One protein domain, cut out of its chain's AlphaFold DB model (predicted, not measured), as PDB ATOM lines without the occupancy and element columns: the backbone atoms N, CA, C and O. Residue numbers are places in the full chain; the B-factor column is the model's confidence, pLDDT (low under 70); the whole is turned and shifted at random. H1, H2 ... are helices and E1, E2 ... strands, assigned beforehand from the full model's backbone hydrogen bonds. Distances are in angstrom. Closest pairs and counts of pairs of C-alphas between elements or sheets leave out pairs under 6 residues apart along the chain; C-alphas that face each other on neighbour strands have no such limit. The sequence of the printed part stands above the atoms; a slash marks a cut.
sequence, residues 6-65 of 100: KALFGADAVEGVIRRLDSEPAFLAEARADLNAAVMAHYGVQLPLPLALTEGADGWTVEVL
ATOM      1  N   LYS A   6      33.369  25.252 -33.409       52.72
ATOM      2  CA  LYS A   6      34.647  24.528 -33.562       52.72
ATOM      3  C   LYS A   6      35.813  25.335 -33.009       52.72
ATOM      4  O   LYS A   6      36.760  24.754 -32.486       52.72
ATOM      5  N   ALA A   7      35.723  26.660 -33.092       49.41
ATOM      6  CA  ALA A   7      36.720  27.565 -32.543       49.41
ATOM      7  C   ALA A   7      36.650  27.671 -31.008       49.41
ATOM      8  O   ALA A   7      37.665  27.966 -30.384       49.41
ATOM      9  N   LEU A   8      35.483  27.422 -30.397       53.75
ATOM     10  CA  LEU A   8      35.277  27.539 -28.945       53.75
ATOM     11  C   LEU A   8      35.556  26.240 -28.180       53.75
ATOM     12  O   LEU A   8      36.135  26.291 -27.099       53.75
ATOM     13  N   PHE A   9      35.160  25.090 -28.728       59.47
ATOM     14  CA  PHE A   9      35.249  23.793 -28.035       59.47
ATOM     15  C   PHE A   9      36.309  22.851 -28.620       59.47
ATOM     16  O   PHE A   9      36.560  21.785 -28.062       59.47
ATOM     17  N   GLY A  10      36.944  23.239 -29.729       55.47
ATOM     18  CA  GLY A  10      37.744  22.337 -30.553       55.47
ATOM     19  C   GLY A  10      36.853  21.496 -31.471       55.47
ATOM     20  O   GLY A  10      35.720  21.153 -31.130       55.47
ATOM     21  N   ALA A  11      37.351  21.179 -32.668       56.16
ATOM     22  CA  ALA A  11      36.565  20.509 -33.707       56.16
ATOM     23  C   ALA A  11      35.956  19.169 -33.242       56.16
ATOM     24  O   ALA A  11      34.807  18.884 -33.578       56.16
ATOM     25  N   ASP A  12      36.681  18.411 -32.414       57.91
ATOM     26  CA  ASP A  12      36.270  17.080 -31.949       57.91
ATOM     27  C   ASP A  12      35.068  17.110 -30.991       57.91
ATOM     28  O   ASP A  12      34.166  16.277 -31.086       57.91
ATOM     29  N   ALA A  13      35.008  18.088 -30.082       62.47
ATOM     30  CA  ALA A  13      33.919  18.190 -29.106       62.47
ATOM     31  C   ALA A  13      32.598  18.608 -29.772       62.47
ATOM     32  O   ALA A  13      31.528  18.109 -29.425       62.47
ATOM     33  N   VAL A  14      32.675  19.484 -30.774       63.41
ATOM     34  CA  VAL A  14      31.507  19.959 -31.528       63.41
ATOM     35  C   VAL A  14      30.924  18.863 -32.397       63.41
ATOM     36  O   VAL A  14      29.709  18.688 -32.431       63.41
ATOM     37  N   GLU A  15      31.777  18.100 -33.077       65.56
ATOM     38  CA  GLU A  15      31.323  16.975 -33.889       65.56
ATOM     39  C   GLU A  15      30.667  15.890 -33.021       65.56
ATOM     40  O   GLU A  15      29.655  15.311 -33.420       65.56
ATOM     41  N   GLY A  16      31.171  15.681 -31.797       66.94
ATOM     42  CA  GLY A  16      30.546  14.813 -30.798       66.94
ATOM     43  C   GLY A  16      29.143  15.272 -30.391       66.94
ATOM     44  O   GLY A  16      28.212  14.467 -30.405       66.94
ATOM     45  N   VAL A  17      28.964  16.563 -30.092       68.00
ATOM     46  CA  VAL A  17      27.650  17.126 -29.731       68.00
ATOM     47  C   VAL A  17      26.673  17.052 -30.908       68.00
ATOM     48  O   VAL A  17      25.542  16.619 -30.713       68.00
ATOM     49  N   ILE A  18      27.103  17.391 -32.130       70.44
ATOM     50  CA  ILE A  18      26.252  17.323 -33.333       70.44
ATOM     51  C   ILE A  18      25.817  15.881 -33.619       70.44
ATOM     52  O   ILE A  18      24.628  15.627 -33.803       70.44
ATOM     53  N   ARG A  19      26.738  14.908 -33.574       70.12
ATOM     54  CA  ARG A  19      26.380  13.487 -33.736       70.12
ATOM     55  C   ARG A  19      25.363  13.024 -32.705       70.12
ATOM     56  O   ARG A  19      24.494  12.208 -33.018       70.12
ATOM     57  N   ARG A  20      25.497  13.511 -31.473       71.56
ATOM     58  CA  ARG A  20      24.603  13.141 -30.382       71.56
ATOM     59  C   ARG A  20      23.225  13.773 -30.536       71.56
ATOM     60  O   ARG A  20      22.243  13.092 -30.274       71.56
ATOM     61  N   LEU A  21      23.141  15.008 -31.035       72.44
ATOM     62  CA  LEU A  21      21.870  15.648 -31.395       72.44
ATOM     63  C   LEU A  21      21.099  14.842 -32.452       72.44
ATOM     64  O   LEU A  21      19.888  14.692 -32.318       72.44
ATOM     65  N   ASP A  22      21.789  14.271 -33.443       73.38
ATOM     66  CA  ASP A  22      21.153  13.433 -34.473       73.38
ATOM     67  C   ASP A  22      20.786  12.024 -33.978       73.38
ATOM     68  O   ASP A  22      19.819  11.426 -34.453       73.38
ATOM     69  N   SER A  23      21.553  11.469 -33.036       76.50
ATOM     70  CA  SER A  23      21.397  10.072 -32.598       76.50
ATOM     71  C   SER A  23      20.514   9.907 -31.356       76.50
ATOM     72  O   SER A  23      19.965   8.826 -31.138       76.50
ATOM     73  N   GLU A  24      20.372  10.948 -30.529       82.81
ATOM     74  CA  GLU A  24      19.667  10.896 -29.245       82.81
ATOM     75  C   GLU A  24      18.519  11.921 -29.178       82.81
ATOM     76  O   GLU A  24      18.731  13.082 -28.820       82.81
ATOM     77  N   PRO A  25      17.262  11.504 -29.430       81.94
ATOM     78  CA  PRO A  25      16.120  12.419 -29.423       81.94
ATOM     79  C   PRO A  25      15.808  12.996 -28.032       81.94
ATOM     80  O   PRO A  25      15.238  14.080 -27.934       81.94
ATOM     81  N   ALA A  26      16.193  12.300 -26.955       84.75
ATOM     82  CA  ALA A  26      16.082  12.822 -25.591       84.75
ATOM     83  C   ALA A  26      17.027  14.015 -25.374       84.75
ATOM     84  O   ALA A  26      16.592  15.068 -24.915       84.75
ATOM     85  N   PHE A  27      18.284  13.884 -25.811       82.12
ATOM     86  CA  PHE A  27      19.258  14.972 -25.763       82.12
ATOM     87  C   PHE A  27      18.837  16.142 -26.658       82.12
ATOM     88  O   PHE A  27      18.962  17.293 -26.256       82.12
ATOM     89  N   LEU A  28      18.267  15.867 -27.837       83.06
ATOM     90  CA  LEU A  28      17.701  16.900 -28.704       83.06
ATOM     91  C   LEU A  28      16.581  17.690 -28.004       83.06
ATOM     92  O   LEU A  28      16.548  18.916 -28.087       83.06
ATOM     93  N   ALA A  29      15.661  17.009 -27.317       85.25
ATOM     94  CA  ALA A  29      14.577  17.666 -26.591       85.25
ATOM     95  C   ALA A  29      15.104  18.551 -25.449       85.25
ATOM     96  O   ALA A  29      14.635  19.677 -25.287       85.25
ATOM     97  N   GLU A  30      16.109  18.073 -24.709       82.88
ATOM     98  CA  GLU A  30      16.791  18.844 -23.662       82.88
ATOM     99  C   GLU A  30      17.528  20.056 -24.244       82.88
ATOM    100  O   GLU A  30      17.331  21.176 -23.782       82.88
ATOM    101  N   ALA A  31      18.306  19.863 -25.310       84.31
ATOM    102  CA  ALA A  31      19.067  20.923 -25.967       84.31
ATOM    103  C   ALA A  31      18.180  21.987 -26.637       84.31
ATOM    104  O   ALA A  31      18.578  23.146 -26.739       84.31
ATOM    105  N   ARG A  32      16.971  21.615 -27.082       82.00
ATOM    106  CA  ARG A  32      15.961  22.568 -27.574       82.00
ATOM    107  C   ARG A  32      15.329  23.389 -26.456       82.00
ATOM    108  O   ARG A  32      14.902  24.508 -26.719       82.00
ATOM    109  N   ALA A  33      15.223  22.832 -25.251       85.62
ATOM    110  CA  ALA A  33      14.717  23.560 -24.096       85.62
ATOM    111  C   ALA A  33      15.786  24.512 -23.541       85.62
ATOM    112  O   ALA A  33      15.499  25.684 -23.315       85.62
ATOM    113  N   ASP A  34      17.008  24.010 -23.352       83.00
ATOM    114  CA  ASP A  34      18.162  24.777 -22.888       83.00
ATOM    115  C   ASP A  34      19.464  24.036 -23.250       83.00
ATOM    116  O   ASP A  34      19.859  23.058 -22.605       83.00
ATOM    117  N   LEU A  35      20.149  24.510 -24.296       83.19
ATOM    118  CA  LEU A  35      21.407  23.919 -24.756       83.19
ATOM    119  C   LEU A  35      22.507  24.021 -23.691       83.19
ATOM    120  O   LEU A  35      23.316  23.102 -23.555       83.19
ATOM    121  N   ASN A  36      22.537  25.103 -22.915       83.19
ATOM    122  CA  ASN A  36      23.535  25.303 -21.872       83.19
ATOM    123  C   ASN A  36      23.341  24.303 -20.733       83.19
ATOM    124  O   ASN A  36      24.310  23.680 -20.292       83.19
ATOM    125  N   ALA A  37      22.098  24.119 -20.286       84.94
ATOM    126  CA  ALA A  37      21.770  23.141 -19.258       84.94
ATOM    127  C   ALA A  37      22.043  21.709 -19.737       84.94
ATOM    128  O   ALA A  37      22.639  20.927 -18.997       84.94
ATOM    129  N   ALA A  38      21.686  21.380 -20.983       85.31
ATOM    130  CA  ALA A  38      21.945  20.065 -21.562       85.31
ATOM    131  C   ALA A  38      23.453  19.768 -21.651       85.31
ATOM    132  O   ALA A  38      23.909  18.699 -21.239       85.31
ATOM    133  N   VAL A  39      24.263  20.720 -22.129       82.12
ATOM    134  CA  VAL A  39      25.718  20.524 -22.208       82.12
ATOM    135  C   VAL A  39      26.340  20.396 -20.814       82.12
ATOM    136  O   VAL A  39      27.177  19.518 -20.594       82.12
ATOM    137  N   MET A  40      25.890  21.192 -19.845       83.38
ATOM    138  CA  MET A  40      26.354  21.080 -18.465       83.38
ATOM    139  C   MET A  40      25.982  19.728 -17.840       83.38
ATOM    140  O   MET A  40      26.825  19.093 -17.210       83.38
ATOM    141  N   ALA A  41      24.752  19.250 -18.037       83.88
ATOM    142  CA  ALA A  41      24.275  17.996 -17.458       83.88
ATOM    143  C   ALA A  41      24.993  16.762 -18.029       83.88
ATOM    144  O   ALA A  41      25.321  15.840 -17.283       83.88
ATOM    145  N   HIS A  42      25.259  16.745 -19.340       81.06
ATOM    146  CA  HIS A  42      25.829  15.574 -20.018       81.06
ATOM    147  C   HIS A  42      27.354  15.587 -20.118       81.06
ATOM    148  O   HIS A  42      27.962  14.521 -20.197       81.06
ATOM    149  N   TYR A  43      27.975  16.769 -20.117       78.88
ATOM    150  CA  TYR A  43      29.419  16.916 -20.323       78.88
ATOM    151  C   TYR A  43      30.131  17.630 -19.169       78.88
ATOM    152  O   TYR A  43      31.359  17.653 -19.149       78.88
ATOM    153  N   GLY A  44      29.401  18.215 -18.212       77.38
ATOM    154  CA  GLY A  44      29.994  18.996 -17.120       77.38
ATOM    155  C   GLY A  44      30.677  20.282 -17.592       77.38
ATOM    156  O   GLY A  44      31.512  20.831 -16.875       77.38
ATOM    157  N   VAL A  45      30.364  20.740 -18.809       75.56
ATOM    158  CA  VAL A  45      30.963  21.926 -19.424       75.56
ATOM    159  C   VAL A  45      29.994  23.092 -19.318       75.56
ATOM    160  O   VAL A  45      28.874  23.035 -19.822       75.56
ATOM    161  N   GLN A  46      30.457  24.181 -18.713       77.06
ATOM    162  CA  GLN A  46      29.718  25.434 -18.687       77.06
ATOM    163  C   GLN A  46      30.036  26.246 -19.948       77.06
ATOM    164  O   GLN A  46      31.183  26.630 -20.183       77.06
ATOM    165  N   LEU A  47      29.015  26.506 -20.767       74.50
ATOM    166  CA  LEU A  47      29.151  27.346 -21.957       74.50
ATOM    167  C   LEU A  47      29.300  28.825 -21.536       74.50
ATOM    168  O   LEU A  47      28.571  29.276 -20.651       74.50
ATOM    169  N   PRO A  48      30.211  29.600 -22.158       68.44
ATOM    170  CA  PRO A  48      30.488  30.986 -21.765       68.44
ATOM    171  C   PRO A  48      29.396  31.978 -22.187       68.44
ATOM    172  O   PRO A  48      29.391  33.118 -21.732       68.44
ATOM    173  N   LEU A  49      28.494  31.567 -23.080       75.62
ATOM    174  CA  LEU A  49      27.400  32.376 -23.606       75.62
ATOM    175  C   LEU A  49      26.100  31.572 -23.532       75.62
ATOM    176  O   LEU A  49      26.155  30.349 -23.673       75.62
ATOM    177  N   PRO A  50      24.941  32.223 -23.342       78.06
ATOM    178  CA  PRO A  50      23.643  31.580 -23.500       78.06
ATOM    179  C   PRO A  50      23.424  31.256 -24.980       78.06
ATOM    180  O   PRO A  50      23.408  32.149 -25.831       78.06
ATOM    181  N   LEU A  51      23.316  29.971 -25.303       82.12
ATOM    182  CA  LEU A  51      23.154  29.475 -26.665       82.12
ATOM    183  C   LEU A  51      21.792  28.780 -26.810       82.12
ATOM    184  O   LEU A  51      21.340  28.090 -25.901       82.12
ATOM    185  N   ALA A  52      21.157  28.929 -27.970       80.38
ATOM    186  CA  ALA A  52      19.992  28.152 -28.385       80.38
ATOM    187  C   ALA A  52      20.304  27.310 -29.612       80.38
ATOM    188  O   ALA A  52      21.089  27.698 -30.478       80.38
ATOM    189  N   LEU A  53      19.620  26.172 -29.691       80.69
ATOM    190  CA  LEU A  53      19.580  25.337 -30.876       80.69
ATOM    191  C   LEU A  53      18.419  25.783 -31.782       80.69
ATOM    192  O   LEU A  53      17.254  25.687 -31.398       80.69
ATOM    193  N   THR A  54      18.740  26.227 -32.993       76.25
ATOM    194  CA  THR A  54      17.785  26.659 -34.020       76.25
ATOM    195  C   THR A  54      17.842  25.703 -35.212       76.25
ATOM    196  O   THR A  54      18.917  25.405 -35.730       76.25
ATOM    197  N   GLU A  55      16.694  25.224 -35.685       77.06
ATOM    198  CA  GLU A  55      16.618  24.412 -36.906       77.06
ATOM    199  C   GLU A  55      16.773  25.306 -38.148       77.06
ATOM    200  O   GLU A  55      15.981  26.224 -38.371       77.06
ATOM    201  N   GLY A  56      17.821  25.069 -38.938       69.56
ATOM    202  CA  GLY A  56      18.103  25.761 -40.193       69.56
ATOM    203  C   GLY A  56      17.889  24.862 -41.412       69.56
ATOM    204  O   GLY A  56      17.699  23.654 -41.300       69.56
ATOM    205  N   ALA A  57      17.969  25.449 -42.611       66.62
ATOM    206  CA  ALA A  57      17.775  24.726 -43.875       66.62
ATOM    207  C   ALA A  57      18.788  23.586 -44.107       66.62
ATOM    208  O   ALA A  57      18.477  22.625 -44.805       66.62
ATOM    209  N   ASP A  58      19.970  23.686 -43.496       65.50
ATOM    210  CA  ASP A  58      21.059  22.710 -43.603       65.50
ATOM    211  C   ASP A  58      21.160  21.793 -42.364       65.50
ATOM    212  O   ASP A  58      22.144  21.070 -42.207       65.50
ATOM    213  N   GLY A  59      20.168  21.840 -41.465       69.12
ATOM    214  CA  GLY A  59      20.142  21.103 -40.198       69.12
ATOM    215  C   GLY A  59      20.215  22.010 -38.968       69.12
ATOM    216  O   GLY A  59      19.911  23.202 -39.021       69.12
ATOM    217  N   TRP A  60      20.605  21.442 -37.829       71.94
ATOM    218  CA  TRP A  60      20.664  22.171 -36.564       71.94
ATOM    219  C   TRP A  60      21.797  23.200 -36.549       71.94
ATOM    220  O   TRP A  60      22.959  22.900 -36.819       71.94
ATOM    221  N   THR A  61      21.451  24.427 -36.185       71.94
ATOM    222  CA  THR A  61      22.371  25.549 -36.004       71.94
ATOM    223  C   THR A  61      22.316  26.033 -34.562       71.94
ATOM    224  O   THR A  61      21.329  25.816 -33.868       71.94
ATOM    225  N   VAL A  62      23.390  26.661 -34.089       74.25
ATOM    226  CA  VAL A  62      23.443  27.233 -32.741       74.25
ATOM    227  C   VAL A  62      23.581  28.741 -32.841       74.25
ATOM    228  O   VAL A  62      24.426  29.257 -33.578       74.25
ATOM    229  N   GLU A  63      22.751  29.443 -32.087       73.69
ATOM    230  CA  GLU A  63      22.694  30.897 -32.050       73.69
ATOM    231  C   GLU A  63      22.844  31.393 -30.614       73.69
ATOM    232  O   GLU A  63      22.495  30.705 -29.661       73.69
ATOM    233  N   VAL A  64      23.393  32.594 -30.443       76.19
ATOM    234  CA  VAL A  64      23.459  33.230 -29.121       76.19
ATOM    235  C   VAL A  64      22.077  33.752 -28.777       76.19
ATOM    236  O   VAL A  64      21.541  34.560 -29.541       76.19
ATOM    237  N   LEU A  65      21.544  33.366 -27.616       73.44
ATOM    238  CA  LEU A  65      20.444  34.108 -27.016       73.44
ATOM    239  C   LEU A  65      20.984  35.488 -26.657       73.44
ATOM    240  O   LEU A  65      21.749  35.646 -25.706       73.44
TER     241      LEU A  65
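AT A GLANCE: This is residues 6 to 65 of the 100 residues of an uncharacterized protein of Pannonibacter indicus (UniProt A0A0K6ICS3). A strand hairpin, E1 and E2, makes one wall of a small rounded body, and the helical hairpin of H3 and H4 packs on E1 where one helix turns into the other. H2 spans another side, near E2, and joins H3 at a corner, while short H1 sits at the other end of H2, farthest out from the middle. You are reading 60 residues with four named helices followed by two named strands, in the order H1 H2 H3 H4 E1 E2; the sheet, order E1 - E2, is antiparallel, and the class is mixed, helices and strands. The whole is compact, with a radius of gyration of the C-alphas of 10.6 A and spans of 25 by 23 by 22 A.

IN THESE COORDINATES: Find C-alpha 51 at (23.154, 29.475, -26.665); from there E1, residues 51 to 56, runs 14.9 A from first to last C-alpha. E2, residues 59 to 64, runs back over 16.8 A to C-alpha 64 at (23.459, 33.230, -29.121). Go back to C-alpha 6 at (34.647, 24.528, -33.562), where H1, residues 6 to 9, begins and covers 5.6 A. H2, residues 11 to 23, is the longest helix at 18.4 A; H3, residues 25 to 33, covers 12.4 A, and H4, residues 35 to 43, covers 11.5 A.

HOW THE PARTS SIT: Look first at the hairpin of E1 and E2, antiparallel with 146 degrees between their directions: N 54 and O 61 are 2.8 A apart and N 63 and O 52 are 2.9 A apart, both within hydrogen-bond range. The closest C-alphas of H3 and E1, those of Arg 32 and Leu 53, are 5.6 A apart, and those of H4 and E1, Leu 35 and Ala 52, are 5.8 A apart. H3 and H4 form a helical hairpin and touch, closest at the C-alphas of Ala 31 and Ala 38, 5.3 A, with a steep tilt of 44 degrees, opposite ways. H2, with residues 20 to 22 alone, touches H3 only at the corner by their link, closest at the C-alphas of Leu 21 and Leu 28, 5.1 A. Their steep tilt of 69.9 degrees, opposite ways, is only just short of about perpendicular. H2 and E2 are near each other, with 6 pairs of C-alphas within 10 A. H1 and H2 only just touch, with 3 pairs of C-alphas within 8 A, and only at the corner by their link; the closest are those of Lys 6 and Val 14, 5.9 A. H1 is apart from H3, H4, E1 and E2. In H2, H3 and H4 each O i to N i+4 pair is within hydrogen-bond range; H1 is too short for such a pair.

THE WHOLE: The two C-alphas farthest apart are those of Gly 44 and Ala 57, 30.0 A. The printed part has no cut and no long link; the seven residues between H4 and E1 make a short link, and the other links are tight. The mean pLDDT of the printed part is 74.1, and it is under 70 at residues 6 to 17, residue 48 and residues 56 to 59.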